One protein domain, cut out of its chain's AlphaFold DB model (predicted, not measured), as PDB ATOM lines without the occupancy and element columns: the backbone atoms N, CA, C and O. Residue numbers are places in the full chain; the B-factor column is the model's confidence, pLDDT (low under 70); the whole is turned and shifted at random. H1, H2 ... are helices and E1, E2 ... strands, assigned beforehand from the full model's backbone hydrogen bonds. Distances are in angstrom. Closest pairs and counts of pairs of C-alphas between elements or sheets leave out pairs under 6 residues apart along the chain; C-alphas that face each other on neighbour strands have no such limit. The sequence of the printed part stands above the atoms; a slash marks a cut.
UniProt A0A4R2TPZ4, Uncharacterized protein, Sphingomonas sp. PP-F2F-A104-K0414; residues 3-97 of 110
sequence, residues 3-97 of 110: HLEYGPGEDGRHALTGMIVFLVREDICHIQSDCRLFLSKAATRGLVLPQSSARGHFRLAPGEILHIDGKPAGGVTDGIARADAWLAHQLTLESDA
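This is residues 3 to 97 of the 110 residues of an uncharacterized protein of Sphingomonas sp. PP-F2F-A104-K0414 (UniProt A0A4R2TPZ4). A long, narrow ribbon of three strands, E1, E2 and E3, runs along one side of the domain, and the short pair E4 and E5 makes the middle, between helix H1, which packs on E4, and the hairpin of E6 and E7, whose strand E6 is beside E5. H1 slants away from the middle, and two stretches stick out: residues 24 to 29 at the turn between E2 and E3, and residues 92 to 97 at the far end of H1. The printed part has 95 residues with seven named strands followed by one named helix, a mixed class. The sheets, E1 - E2 - E3, E4 - E5 and E6 - E7, are antiparallel. The whole is compact, with a radius of gyration of the C-alphas of 14.3 A, yet elongated in outline, spanning 45 by 28 by 27 A.

The largest sheet is a meander, each strand the antiparallel neighbour of the one before: E1, residues 3 to 8, E2, residues 14 to 25, and E3, residues 28 to 32. Its pairing is staggered: E2 pairs with E1 over residues 14 to 20, with N 5 and O 18 2.9 A apart, and with E3 over residues 21 to 25, with N 23 and O 30 2.8 A apart. E4, residues 36 to 38, comes nearest to E2 at the C-alphas of Met 19 and Arg 36, 6.7 A apart. E4 forms a hairpin with E5, residues 47 to 49, with N 38 and O 47 at 2.9 A. The closest C-alphas of E5 and E6, residues 57 to 61, are those of Leu 49 and His 57, 4.9 A apart. E6 forms a hairpin with E7, residues 64 to 68, with N 59 and O 66 at 2.9 A. H1, residues 76 to 96, comes closest to E4 at the C-alphas of Phe 38 and Ile 80, 4.6 A apart. H1 only grazes the sheet of E1, E2 and E3, with its residues 84 to 91. Every O i to N i+4 pair in H1 is within hydrogen-bond range. H1 and E6 are apart.

E1 begins at C-alpha 3, at (331.002, 221.778, 386.993). E2 is the longest strand, 33.5 A from first to last C-alpha, ending at C-alpha 25, at (326.369, 237.707, 392.229). E1 spans 16.9 A, E3 12.9 A, E4 6.4 A, E5 6.5 A, E6 13.1 A and E7 12.5 A. H1 spans 30.8 A and ends at C-alpha 96, at (338.476, 197.310, 392.426).

The two C-alphas farthest apart are those of Glu 26 and Asp 96, 45.9 A. The printed part has no cut and no long link. The mean pLDDT of the printed part is 86.0, and residues 93 to 97 are under 70.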
ATOM      1  N   HIS A   3     331.066 222.708 388.114       91.69
ATOM      2  CA  HIS A   3     331.002 221.778 386.993       91.69
ATOM      3  C   HIS A   3     332.322 221.015 386.898       91.69
ATOM      4  O   HIS A   3     333.388 221.618 387.041       91.69
ATOM      5  N   LEU A   4     332.231 219.705 386.686       90.44
ATOM      6  CA  LEU A   4     333.368 218.802 386.546       90.44
ATOM      7  C   LEU A   4     333.335 218.210 385.143       90.44
ATOM      8  O   LEU A   4     332.312 217.667 384.727       90.44
ATOM      9  N   GLU A   5     334.453 218.305 384.443       90.38
ATOM     10  CA  GLU A   5     334.618 217.756 383.106       90.38
ATOM     11  C   GLU A   5     335.445 216.482 383.208       90.38
ATOM     12  O   GLU A   5     336.553 216.493 383.749       90.38
ATOM     13  N   TYR A   6     334.899 215.389 382.684       85.75
ATOM     14  CA  TYR A   6     335.592 214.114 382.594       85.75
ATOM     15  C   TYR A   6     335.803 213.745 381.133       85.75
ATOM     16  O   TYR A   6     334.906 213.896 380.302       85.75
ATOM     17  N   GLY A   7     336.981 213.218 380.832       85.12
ATOM     18  CA  GLY A   7     337.381 212.847 379.482       85.12
ATOM     19  C   GLY A   7     338.509 211.819 379.493       85.12
ATOM     20  O   GLY A   7     338.879 211.333 380.566       85.12
ATOM     21  N   PRO A   8     339.039 211.447 378.318       83.06
ATOM     22  CA  PRO A   8     340.234 210.618 378.239       83.06
ATOM     23  C   PRO A   8     341.437 211.376 378.818       83.06
ATOM     24  O   PRO A   8     341.752 212.485 378.387       83.06
ATOM     25  N   GLY A   9     342.093 210.776 379.806       78.06
ATOM     26  CA  GLY A   9     343.368 211.214 380.362       78.06
ATOM     27  C   GLY A   9     344.554 210.792 379.492       78.06
ATOM     28  O   GLY A   9     344.409 210.042 378.526       78.06
ATOM     29  N   GLU A  10     345.753 211.265 379.846       79.25
ATOM     30  CA  GLU A  10     346.990 211.007 379.084       79.25
ATOM     31  C   GLU A  10     347.369 209.518 379.010       79.25
ATOM     32  O   GLU A  10     348.002 209.082 378.052       79.25
ATOM     33  N   ASP A  11     346.954 208.723 379.995       80.00
ATOM     34  CA  ASP A  11     347.166 207.275 380.064       80.00
ATOM     35  C   ASP A  11     346.041 206.461 379.391       80.00
ATOM     36  O   ASP A  11     346.010 205.232 379.488       80.00
ATOM     37  N   GLY A  12     345.105 207.139 378.718       77.69
ATOM     38  CA  GLY A  12     343.939 206.539 378.073       77.69
ATOM     39  C   GLY A  12     342.811 206.149 379.032       77.69
ATOM     40  O   GLY A  12     341.793 205.628 378.575       77.69
ATOM     41  N   ARG A  13     342.948 206.394 380.343       78.44
ATOM     42  CA  ARG A  13     341.880 206.161 381.329       78.44
ATOM     43  C   ARG A  13     340.980 207.386 381.443       78.44
ATOM     44  O   ARG A  13     341.406 208.501 381.170       78.44
ATOM     45  N   HIS A  14     339.731 207.203 381.869       77.38
ATOM     46  CA  HIS A  14     338.869 208.345 382.183       77.38
ATOM     47  C   HIS A  14     339.422 209.122 383.385       77.38
ATOM     48  O   HIS A  14     339.695 208.539 384.433       77.38
ATOM     49  N   ALA A  15     339.560 210.437 383.234       80.69
ATOM     50  CA  ALA A  15     340.110 211.328 384.248       80.69
ATOM     51  C   ALA A  15     339.311 212.633 384.331       80.69
ATOM     52  O   ALA A  15     338.586 212.993 383.402       80.69
ATOM     53  N   LEU A  16     339.457 213.348 385.449       84.88
ATOM     54  CA  LEU A  16     338.992 214.727 385.576       84.88
ATOM     55  C   LEU A  16     339.892 215.619 384.708       84.88
ATOM     56  O   LEU A  16     341.070 215.794 385.016       84.88
ATOM     57  N   THR A  17     339.347 216.166 383.626       87.44
ATOM     58  CA  THR A  17     340.082 216.965 382.632       87.44
ATOM     59  C   THR A  17     339.882 218.463 382.809       87.44
ATOM     60  O   THR A  17     340.701 219.250 382.340       87.44
ATOM     61  N   GLY A  18     338.819 218.868 383.502       88.94
ATOM     62  CA  GLY A  18     338.480 220.270 383.683       88.94
ATOM     63  C   GLY A  18     337.536 220.496 384.852       88.94
ATOM     64  O   GLY A  18     336.857 219.590 385.341       88.94
ATOM     65  N   MET A  19     337.518 221.733 385.338       93.38
ATOM     66  CA  MET A  19     336.630 222.154 386.412       93.38
ATOM     67  C   MET A  19     336.292 223.632 386.254       93.38
ATOM     68  O   MET A  19     337.180 224.468 386.066       93.38
ATOM     69  N   ILE A  20     335.003 223.951 386.364       94.31
ATOM     70  CA  ILE A  20     334.486 225.308 386.193       94.31
ATOM     71  C   ILE A  20     333.643 225.697 387.403       94.31
ATOM     72  O   ILE A  20     332.756 224.958 387.837       94.31
ATOM     73  N   VAL A  21     333.889 226.891 387.933       93.12
ATOM     74  CA  VAL A  21     333.073 227.496 388.987       93.12
ATOM     75  C   VAL A  21     332.203 228.595 388.382       93.12
ATOM     76  O   VAL A  21     332.711 229.571 387.833       93.12
ATOM     77  N   PHE A  22     330.885 228.447 388.518       91.00
ATOM     78  CA  PHE A  22     329.889 229.453 388.149       91.00
ATOM     79  C   PHE A  22     329.307 230.080 389.417       91.00
ATOM     80  O   PHE A  22     328.784 229.367 390.282       91.00
ATOM     81  N   LEU A  23     329.354 231.403 389.530       88.06
ATOM     82  CA  LEU A  23     328.840 232.155 390.675       88.06
ATOM     83  C   LEU A  23     327.947 233.278 390.170       88.06
ATOM     84  O   LEU A  23     328.397 234.122 389.407       88.06
ATOM     85  N   VAL A  24     326.692 233.305 390.603       86.31
ATOM     86  CA  VAL A  24     325.795 234.428 390.320       86.31
ATOM     87  C   VAL A  24     325.876 235.394 391.495       86.31
ATOM     88  O   VAL A  24     325.613 234.999 392.632       86.31
ATOM     89  N   ARG A  25     326.270 236.640 391.234       84.50
ATOM     90  CA  ARG A  25     326.369 237.707 392.229       84.50
ATOM     91  C   ARG A  25     325.929 239.021 391.599       84.50
ATOM     92  O   ARG A  25     326.416 239.354 390.529       84.50
ATOM     93  N   GLU A  26     325.055 239.763 392.282       90.38
ATOM     94  CA  GLU A  26     324.613 241.099 391.836       90.38
ATOM     95  C   GLU A  26     324.116 241.078 390.372       90.38
ATOM     96  O   GLU A  26     324.497 241.914 389.562       90.38
ATOM     97  N   ASP A  27     323.325 240.056 390.022       90.50
ATOM     98  CA  ASP A  27     322.799 239.787 388.672       90.50
ATOM     99  C   ASP A  27     323.852 239.509 387.578       90.50
ATOM    100  O   ASP A  27     323.519 239.350 386.403       90.50
ATOM    101  N   ILE A  28     325.124 239.358 387.955       91.19
ATOM    102  CA  ILE A  28     326.227 238.983 387.069       91.19
ATOM    103  C   ILE A  28     326.604 237.519 387.308       91.19
ATOM    104  O   ILE A  28     326.817 237.073 388.437       91.19
ATOM    105  N   CYS A  29     326.727 236.751 386.222       89.94
ATOM    106  CA  CYS A  29     327.297 235.408 386.271       89.94
ATOM    107  C   CYS A  29     328.819 235.480 386.094       89.94
ATOM    108  O   CYS A  29     329.327 235.754 385.008       89.94
ATOM    109  N   HIS A  30     329.552 235.219 387.169       88.44
ATOM    110  CA  HIS A  30     330.997 235.058 387.159       88.44
ATOM    111  C   HIS A  30     331.351 233.607 386.841       88.44
ATOM    112  O   HIS A  30     330.902 232.683 387.522       88.44
ATOM    113  N   ILE A  31     332.195 233.418 385.831       91.62
ATOM    114  CA  ILE A  31     332.660 232.105 385.384       91.62
ATOM    115  C   ILE A  31     334.170 232.041 385.595       91.62
ATOM    116  O   ILE A  31     334.893 232.967 385.223       91.62
ATOM    117  N   GLN A  32     334.640 230.967 386.218       92.25
ATOM    118  CA  GLN A  32     336.060 230.663 386.378       92.25
ATOM    119  C   GLN A  32     336.316 229.278 385.793       92.25
ATOM    120  O   GLN A  32     335.909 228.280 386.389       92.25
ATOM    121  N   SER A  33     336.948 229.224 384.622       91.81
ATOM    122  CA  SER A  33     337.391 227.983 383.981       91.81
ATOM    123  C   SER A  33     338.756 227.540 384.508       91.81
ATOM    124  O   SER A  33     339.390 228.253 385.291       91.81
ATOM    125  N   ASP A  34     339.197 226.353 384.084       90.62
ATOM    126  CA  ASP A  34     340.530 225.798 384.369       90.62
ATOM    127  C   ASP A  34     340.877 225.787 385.861       90.62
ATOM    128  O   ASP A  34     342.020 226.005 386.281       90.62
ATOM    129  N   CYS A  35     339.858 225.560 386.687       94.12
ATOM    130  CA  CYS A  35     340.048 225.422 388.112       94.12
ATOM    131  C   CYS A  35     340.766 224.098 388.420       94.12
ATOM    132  O   CYS A  35     340.637 223.101 387.710       94.12
ATOM    133  N   ARG A  36     341.503 224.067 389.529       93.44
ATOM    134  CA  ARG A  36     342.223 222.885 390.017       93.44
ATOM    135  C   ARG A  36     341.777 222.528 391.421       93.44
ATOM    136  O   ARG A  36     341.431 223.404 392.211       93.44
ATOM    137  N   LEU A  37     341.794 221.241 391.751       92.88
ATOM    138  CA  LEU A  37     341.628 220.812 393.133       92.88
ATOM    139  C   LEU A  37     342.914 221.098 393.914       92.88
ATOM    140  O   LEU A  37     344.021 221.035 393.380       92.88
ATOM    141  N   PHE A  38     342.762 221.415 395.192       93.69
ATOM    142  CA  PHE A  38     343.871 221.593 396.116       93.69
ATOM    143  C   PHE A  38     343.566 220.896 397.430       93.69
ATOM    144  O   PHE A  38     342.485 221.066 397.999       93.69
ATOM    145  N   LEU A  39     344.550 220.174 397.958       92.62
ATOM    146  CA  LEU A  39     344.462 219.539 399.262       92.62
ATOM    147  C   LEU A  39     345.624 219.995 400.145       92.62
ATOM    148  O   LEU A  39     346.792 219.705 399.879       92.62
ATOM    149  N   SER A  40     345.304 220.708 401.226       89.56
ATOM    150  CA  SER A  40     346.293 221.100 402.236       89.56
ATOM    151  C   SER A  40     346.863 219.874 402.954       89.56
ATOM    152  O   SER A  40     346.220 218.833 403.039       89.56
ATOM    153  N   LYS A  41     348.070 220.002 403.515       86.44
ATOM    154  CA  LYS A  41     348.676 218.952 404.348       86.44
ATOM    155  C   LYS A  41     347.950 218.807 405.690       86.44
ATOM    156  O   LYS A  41     347.927 217.722 406.255       86.44
ATOM    157  N   ALA A  42     347.407 219.911 406.205       80.00
ATOM    158  CA  ALA A  42     346.809 219.989 407.537       80.00
ATOM    159  C   ALA A  42     345.273 219.959 407.523       80.00
ATOM    160  O   ALA A  42     344.663 219.809 408.578       80.00
ATOM    161  N   ALA A  43     344.641 220.137 406.359       75.62
ATOM    162  CA  ALA A  43     343.186 220.174 406.252       75.62
ATOM    163  C   ALA A  43     342.640 218.873 405.665       75.62
ATOM    164  O   ALA A  43     343.238 218.278 404.775       75.62
ATOM    165  N   THR A  44     341.456 218.481 406.127       73.31
ATOM    166  CA  THR A  44     340.736 217.288 405.662       73.31
ATOM    167  C   THR A  44     339.796 217.564 404.489       73.31
ATOM    168  O   THR A  44     339.209 216.633 403.947       73.31
ATOM    169  N   ARG A  45     339.618 218.833 404.098       82.56
ATOM    170  CA  ARG A  45     338.714 219.239 403.014       82.56
ATOM    171  C   ARG A  45     339.495 219.804 401.837       82.56
ATOM    172  O   ARG A  45     340.372 220.648 402.026       82.56
ATOM    173  N   GLY A  46     339.125 219.359 400.639       87.81
ATOM    174  CA  GLY A  46     339.608 219.926 399.387       87.81
ATOM    175  C   GLY A  46     339.112 221.359 399.180       87.81
ATOM    176  O   GLY A  46     338.039 221.748 399.649       87.81
ATOM    177  N   LEU A  47     339.919 222.139 398.477       93.12
ATOM    178  CA  LEU A  47     339.617 223.488 398.013       93.12
ATOM    179  C   LEU A  47     339.636 223.494 396.484       93.12
ATOM    180  O   LEU A  47     340.242 222.621 395.860       93.12
ATOM    181  N   VAL A  48     339.012 224.505 395.891       94.44
ATOM    182  CA  VAL A  48     339.086 224.757 394.453       94.44
ATOM    183  C   VAL A  48     339.943 225.994 394.225       94.44
ATOM    184  O   VAL A  48     339.667 227.074 394.746       94.44
ATOM    185  N   LEU A  49     341.008 225.835 393.457       95.00
ATOM    186  CA  LEU A  49     341.864 226.918 393.012       95.00
ATOM    187  C   LEU A  49     341.392 227.399 391.644       95.00
ATOM    188  O   LEU A  49     341.277 226.572 390.744       95.00
ATOM    189  N   PRO A  50     341.161 228.703 391.448       93.38
ATOM    190  CA  PRO A  50     341.021 229.240 390.104       93.38
ATOM    191  C   PRO A  50     342.383 229.248 389.389       93.38
ATOM    192  O   PRO A  50     343.418 228.919 389.987       93.38
ATOM    193  N   GLN A  51     342.387 229.689 388.130       89.19
ATOM    194  CA  GLN A  51     343.605 229.960 387.363       89.19
ATOM    195  C   GLN A  51     344.643 230.751 388.181       89.19
ATOM    196  O   GLN A  51     344.318 231.530 389.083       89.19
ATOM    197  N   SER A  52     345.925 230.569 387.861       83.12
ATOM    198  CA  SER A  52     347.036 231.162 388.620       83.12
ATOM    199  C   SER A  52     346.943 232.690 388.744       83.12
ATOM    200  O   SER A  52     347.262 233.226 389.807       83.12
ATOM    201  N   SER A  53     346.440 233.364 387.705       84.06
ATOM    202  CA  SER A  53     346.207 234.814 387.642       84.06
ATOM    203  C   SER A  53     345.053 235.300 388.526       84.06
ATOM    204  O   SER A  53     345.027 236.467 388.919       84.06
ATOM    205  N   ALA A  54     344.104 234.427 388.863       86.19
ATOM    206  CA  ALA A  54     342.933 234.786 389.642       86.19
ATOM    207  C   ALA A  54     343.250 234.866 391.142       86.19
ATOM    208  O   ALA A  54     344.023 234.080 391.712       86.19
ATOM    209  N   ARG A  55     342.618 235.838 391.804       89.06
ATOM    210  CA  ARG A  55     342.765 236.079 393.241       89.06
ATOM    211  C   ARG A  55     341.964 235.064 394.051       89.06
ATOM    212  O   ARG A  55     340.840 234.709 393.705       89.06
ATOM    213  N   GLY A  56     342.522 234.681 395.194       92.94
ATOM    214  CA  GLY A  56     341.818 233.866 396.171       92.94
ATOM    215  C   GLY A  56     341.733 232.390 395.796       92.94
ATOM    216  O   GLY A  56     342.469 231.893 394.936       92.94
ATOM    217  N   HIS A  57     340.826 231.705 396.478       94.31
ATOM    218  CA  HIS A  57     340.431 230.324 396.236       94.31
ATOM    219  C   HIS A  57     338.987 230.107 396.692       94.31
ATOM    220  O   HIS A  57     338.427 230.929 397.415       94.31
ATOM    221  N   PHE A  58     338.380 228.996 396.293       93.81
ATOM    222  CA  PHE A  58     337.023 228.650 396.689       93.81
ATOM    223  C   PHE A  58     337.009 227.497 397.687       93.81
ATOM    224  O   PHE A  58     337.713 226.495 397.534       93.81
ATOM    225  N   ARG A  59     336.158 227.625 398.703       91.94
ATOM    226  CA  ARG A  59     335.826 226.561 399.646       91.94
ATOM    227  C   ARG A  59     334.376 226.148 399.434       91.94
ATOM    228  O   ARG A  59     333.485 226.994 399.432       91.94
ATOM    229  N   LEU A  60     334.152 224.846 399.301       87.94
ATOM    230  CA  LEU A  60     332.810 224.279 399.213       87.94
ATOM    231  C   LEU A  60     332.245 224.089 400.626       87.94
ATOM    232  O   LEU A  60     332.878 223.454 401.479       87.94
ATOM    233  N   ALA A  61     331.061 224.638 400.873       84.75
ATOM    234  CA  ALA A  61     330.283 224.435 402.089       84.75
ATOM    235  C   ALA A  61     328.870 223.938 401.719       84.75
ATOM    236  O   ALA A  61     328.491 223.987 400.546       84.75
ATOM    237  N   PRO A  62     328.094 223.386 402.670       84.56
ATOM    238  CA  PRO A  62     326.745 222.911 402.373       84.56
ATOM    239  C   PRO A  62     325.879 224.027 401.772       84.56
ATOM    240  O   PRO A  62     325.596 225.016 402.436       84.56
ATOM    241  N   GLY A  63     325.476 223.867 400.511       83.75
ATOM    242  CA  GLY A  63     324.618 224.819 399.801       83.75
ATOM    243  C   GLY A  63     325.308 226.080 399.267       83.75
ATOM    244  O   GLY A  63     324.650 226.868 398.596       83.75
ATOM    245  N   GLU A  64     326.610 226.274 399.499       87.88
ATOM    246  CA  GLU A  64     327.300 227.505 399.100       87.88
ATOM    247  C   GLU A  64     328.752 227.286 398.642       87.88
ATOM    248  O   GLU A  64     329.428 226.315 398.996       87.88
ATOM    249  N   ILE A  65     329.245 228.234 397.846       90.31
ATOM    250  CA  ILE A  65     330.646 228.317 397.433       90.31
ATOM    251  C   ILE A  65     331.197 229.626 397.983       90.31
ATOM    252  O   ILE A  65     330.767 230.707 397.584       90.31
ATOM    253  N   LEU A  66     332.159 229.523 398.893       90.94
ATOM    254  CA  LEU A  66     332.780 230.672 399.536       90.94
ATOM    255  C   LEU A  66     334.053 231.049 398.787       90.94
ATOM    256  O   LEU A  66     334.965 230.228 398.681       90.94
ATOM    257  N   HIS A  67     334.144 232.289 398.308       92.06
ATOM    258  CA  HIS A  67     335.397 232.847 397.798       92.06
ATOM    259  C   HIS A  67     336.209 233.413 398.961       92.06
ATOM    260  O   HIS A  67     335.749 234.294 399.684       92.06
ATOM    261  N   ILE A  68     337.404 232.867 399.165       92.75
ATOM    262  CA  ILE A  68     338.323 233.248 400.232       92.75
ATOM    263  C   ILE A  68     339.500 233.979 399.604       92.75
ATOM    264  O   ILE A  68     340.131 233.493 398.662       92.75
ATOM    265  N   ASP A  69     339.808 235.146 400.156       92.88
ATOM    266  CA  ASP A  69     340.940 235.946 399.723       92.88
ATOM    267  C   ASP A  69     342.288 235.294 400.047       92.88
ATOM    268  O   ASP A  69     342.479 234.662 401.085       92.88
ATOM    269  N   GLY A  70     343.250 235.496 399.144       89.75
ATOM    270  CA  GLY A  70     344.586 234.914 399.243       89.75
ATOM    271  C   GLY A  70     344.666 233.456 398.780       89.75
ATOM    272  O   GLY A  70     343.670 232.750 398.615       89.75
ATOM    273  N   LYS A  71     345.890 232.996 398.512       88.19
ATOM    274  CA  LYS A  71     346.138 231.585 398.193       88.19
ATOM    275  C   LYS A  71     346.098 230.760 399.490       88.19
ATOM    276  O   LYS A  71     346.440 231.291 400.549       88.19
ATOM    277  N   PRO A  72     345.670 229.487 399.437       88.69
ATOM    278  CA  PRO A  72     345.688 228.632 400.617       88.69
ATOM    279  C   PRO A  72     347.116 228.465 401.149       88.69
ATOM    280  O   PRO A  72     348.087 228.549 400.399       88.69
ATOM    281  N   ALA A  73     347.241 228.220 402.455       84.00
ATOM    282  CA  ALA A  73     348.538 228.026 403.093       84.00
ATOM    283  C   ALA A  73     349.262 226.774 402.558       84.00
ATOM    284  O   ALA A  73     348.649 225.720 402.365       84.00
ATOM    285  N   GLY A  74     350.584 226.883 402.394       82.56
ATOM    286  CA  GLY A  74     351.447 225.838 401.838       82.56
ATOM    287  C   GLY A  74     351.815 226.069 400.367       82.56
ATOM    288  O   GLY A  74     351.382 227.036 399.744       82.56
ATOM    289  N   GLY A  75     352.648 225.185 399.815       88.62
ATOM    290  CA  GLY A  75     353.003 225.212 398.397       88.62
ATOM    291  C   GLY A  75     351.797 224.854 397.530       88.62
ATOM    292  O   GLY A  75     351.250 223.758 397.659       88.62
ATOM    293  N   VAL A  76     351.382 225.767 396.645       90.44
ATOM    294  CA  VAL A  76     350.247 225.556 395.726       90.44
ATOM    295  C   VAL A  76     350.456 224.299 394.884       90.44
ATOM    296  O   VAL A  76     349.577 223.443 394.846       90.44
ATOM    297  N   THR A  77     351.638 224.157 394.280       91.75
ATOM    298  CA  THR A  77     352.009 222.996 393.458       91.75
ATOM    299  C   THR A  77     351.892 221.687 394.238       91.75
ATOM    300  O   THR A  77     351.249 220.753 393.768       91.75
ATOM    301  N   ASP A  78     352.424 221.639 395.460       92.88
ATOM    302  CA  ASP A  78     352.375 220.438 396.303       92.88
ATOM    303  C   ASP A  78     350.941 220.066 396.693       92.88
ATOM    304  O   ASP A  78     350.598 218.889 396.800       92.88
ATOM    305  N   GLY A  79     350.095 221.066 396.948       93.25
ATOM    306  CA  GLY A  79     348.696 220.836 397.292       93.25
ATOM    307  C   GLY A  79     347.848 220.377 396.107       93.25
ATOM    308  O   GLY A  79     346.941 219.572 396.311       93.25
ATOM    309  N   ILE A  80     348.160 220.833 394.889       92.62
ATOM    310  CA  ILE A  80     347.554 220.316 393.652       92.62
ATOM    311  C   ILE A  80     347.984 218.864 393.439       92.62
ATOM    312  O   ILE A  80     347.128 217.993 393.338       92.62
ATOM    313  N   ALA A  81     349.288 218.575 393.490       92.44
ATOM    314  CA  ALA A  81     349.801 217.214 393.322       92.44
ATOM    315  C   ALA A  81     349.197 216.234 394.345       92.44
ATOM    316  O   ALA A  81     348.867 215.097 394.014       92.44
ATOM    317  N   ARG A  82     348.996 216.684 395.591       92.56
ATOM    318  CA  ARG A  82     348.321 215.886 396.623       92.56
ATOM    319  C   ARG A  82     346.848 215.636 396.300       92.56
ATOM    320  O   ARG A  82     346.367 214.538 396.560       92.56
ATOM    321  N   ALA A  83     346.137 216.636 395.783       91.50
ATOM    322  CA  ALA A  83     344.743 216.476 395.380       91.50
ATOM    323  C   ALA A  83     344.610 215.504 394.201       91.50
ATOM    324  O   ALA A  83     343.768 214.609 394.259       91.50
ATOM    325  N   ASP A  84     345.481 215.629 393.198       88.62
ATOM    326  CA  ASP A  84     345.514 214.750 392.027       88.62
ATOM    327  C   ASP A  84     345.797 213.294 392.451       88.62
ATOM    328  O   ASP A  84     345.062 212.381 392.078       88.62
ATOM    329  N   ALA A  85     346.788 213.076 393.325       89.19
ATOM    330  CA  ALA A  85     347.096 211.751 393.868       89.19
ATOM    331  C   ALA A  85     345.948 211.166 394.710       89.19
ATOM    332  O   ALA A  85     345.651 209.975 394.619       89.19
ATOM    333  N   TRP A  86     345.290 211.995 395.528       87.88
ATOM    334  CA  TRP A  86     344.138 211.566 396.322       87.88
ATOM    335  C   TRP A  86     342.968 211.144 395.429       87.88
ATOM    336  O   TRP A  86     342.389 210.084 395.657       87.88
ATOM    337  N   LEU A  87     342.655 211.931 394.395       83.69
ATOM    338  CA  LEU A  87     341.570 211.629 393.463       83.69
ATOM    339  C   LEU A  87     341.852 210.347 392.675       83.69
ATOM    340  O   LEU A  87     340.984 209.480 392.600       83.69
ATOM    341  N   ALA A  88     343.072 210.191 392.152       82.00
ATOM    342  CA  ALA A  88     343.486 208.967 391.470       82.00
ATOM    343  C   ALA A  88     343.321 207.736 392.376       82.00
ATOM    344  O   ALA A  88     342.794 206.716 391.939       82.00
ATOM    345  N   HIS A  89     343.692 207.851 393.658       83.19
ATOM    346  CA  HIS A  89     343.498 206.772 394.623       83.19
ATOM    347  C   HIS A  89     342.016 206.422 394.832       83.19
ATOM    348  O   HIS A  89     341.677 205.238 394.834       83.19
ATOM    349  N   GLN A  90     341.128 207.417 394.961       79.06
ATOM    350  CA  GLN A  90     339.686 207.158 395.095       79.06
ATOM    351  C   GLN A  90     339.127 206.413 393.875       79.06
ATOM    352  O   GLN A  90     338.441 205.411 394.040       79.06
ATOM    353  N   LEU A  91     339.503 206.830 392.662       73.38
ATOM    354  CA  LEU A  91     339.059 206.180 391.424       73.38
ATOM    355  C   LEU A  91     339.570 204.736 391.299       73.38
ATOM    356  O   LEU A  91     338.862 203.873 390.785       73.38
ATOM    357  N   THR A  92     340.782 204.443 391.783       71.12
ATOM    358  CA  THR A  92     341.299 203.061 391.793       71.12
ATOM    359  C   THR A  92     340.588 202.167 392.806       71.12
ATOM    360  O   THR A  92     340.272 201.029 392.478       71.12
ATOM    361  N   LEU A  93     340.281 202.682 394.005       61.59
ATOM    362  CA  LEU A  93     339.530 201.932 395.016       61.59
ATOM    363  C   LEU A  93     338.117 201.587 394.531       61.59
ATOM    364  O   LEU A  93     337.632 200.491 394.794       61.59
ATOM    365  N   GLU A  94     337.473 202.505 393.809       55.53
ATOM    366  CA  GLU A  94     336.153 202.264 393.217       55.53
ATOM    367  C   GLU A  94     336.201 201.291 392.032       55.53
ATOM    368  O   GLU A  94     335.254 200.540 391.835       55.53
ATOM    369  N   SER A  95     337.302 201.242 391.275       54.00
ATOM    370  CA  SER A  95     337.458 200.281 390.172       54.00
ATOM    371  C   SER A  95     337.666 198.838 390.651       54.00
ATOM    372  O   SER A  95     337.275 197.913 389.938       54.00
ATOM    373  N   ASP A  96     338.285 198.638 391.818       52.66
ATOM    374  CA  ASP A  96     338.476 197.310 392.426       52.66
ATOM    375  C   ASP A  96     337.245 196.865 393.243       52.66
ATOM    376  O   ASP A  96     337.018 195.669 393.447       52.66
ATOM    377  N   ALA A  97     336.415 197.818 393.680       48.69
ATOM    378  CA  ALA A  97     335.111 197.573 394.287       48.69
ATOM    379  C   ALA A  97     334.053 197.335 393.195       48.69
ATOM    380  O   ALA A  97     333.264 198.212 392.852       48.69
TER     381      ALA A  97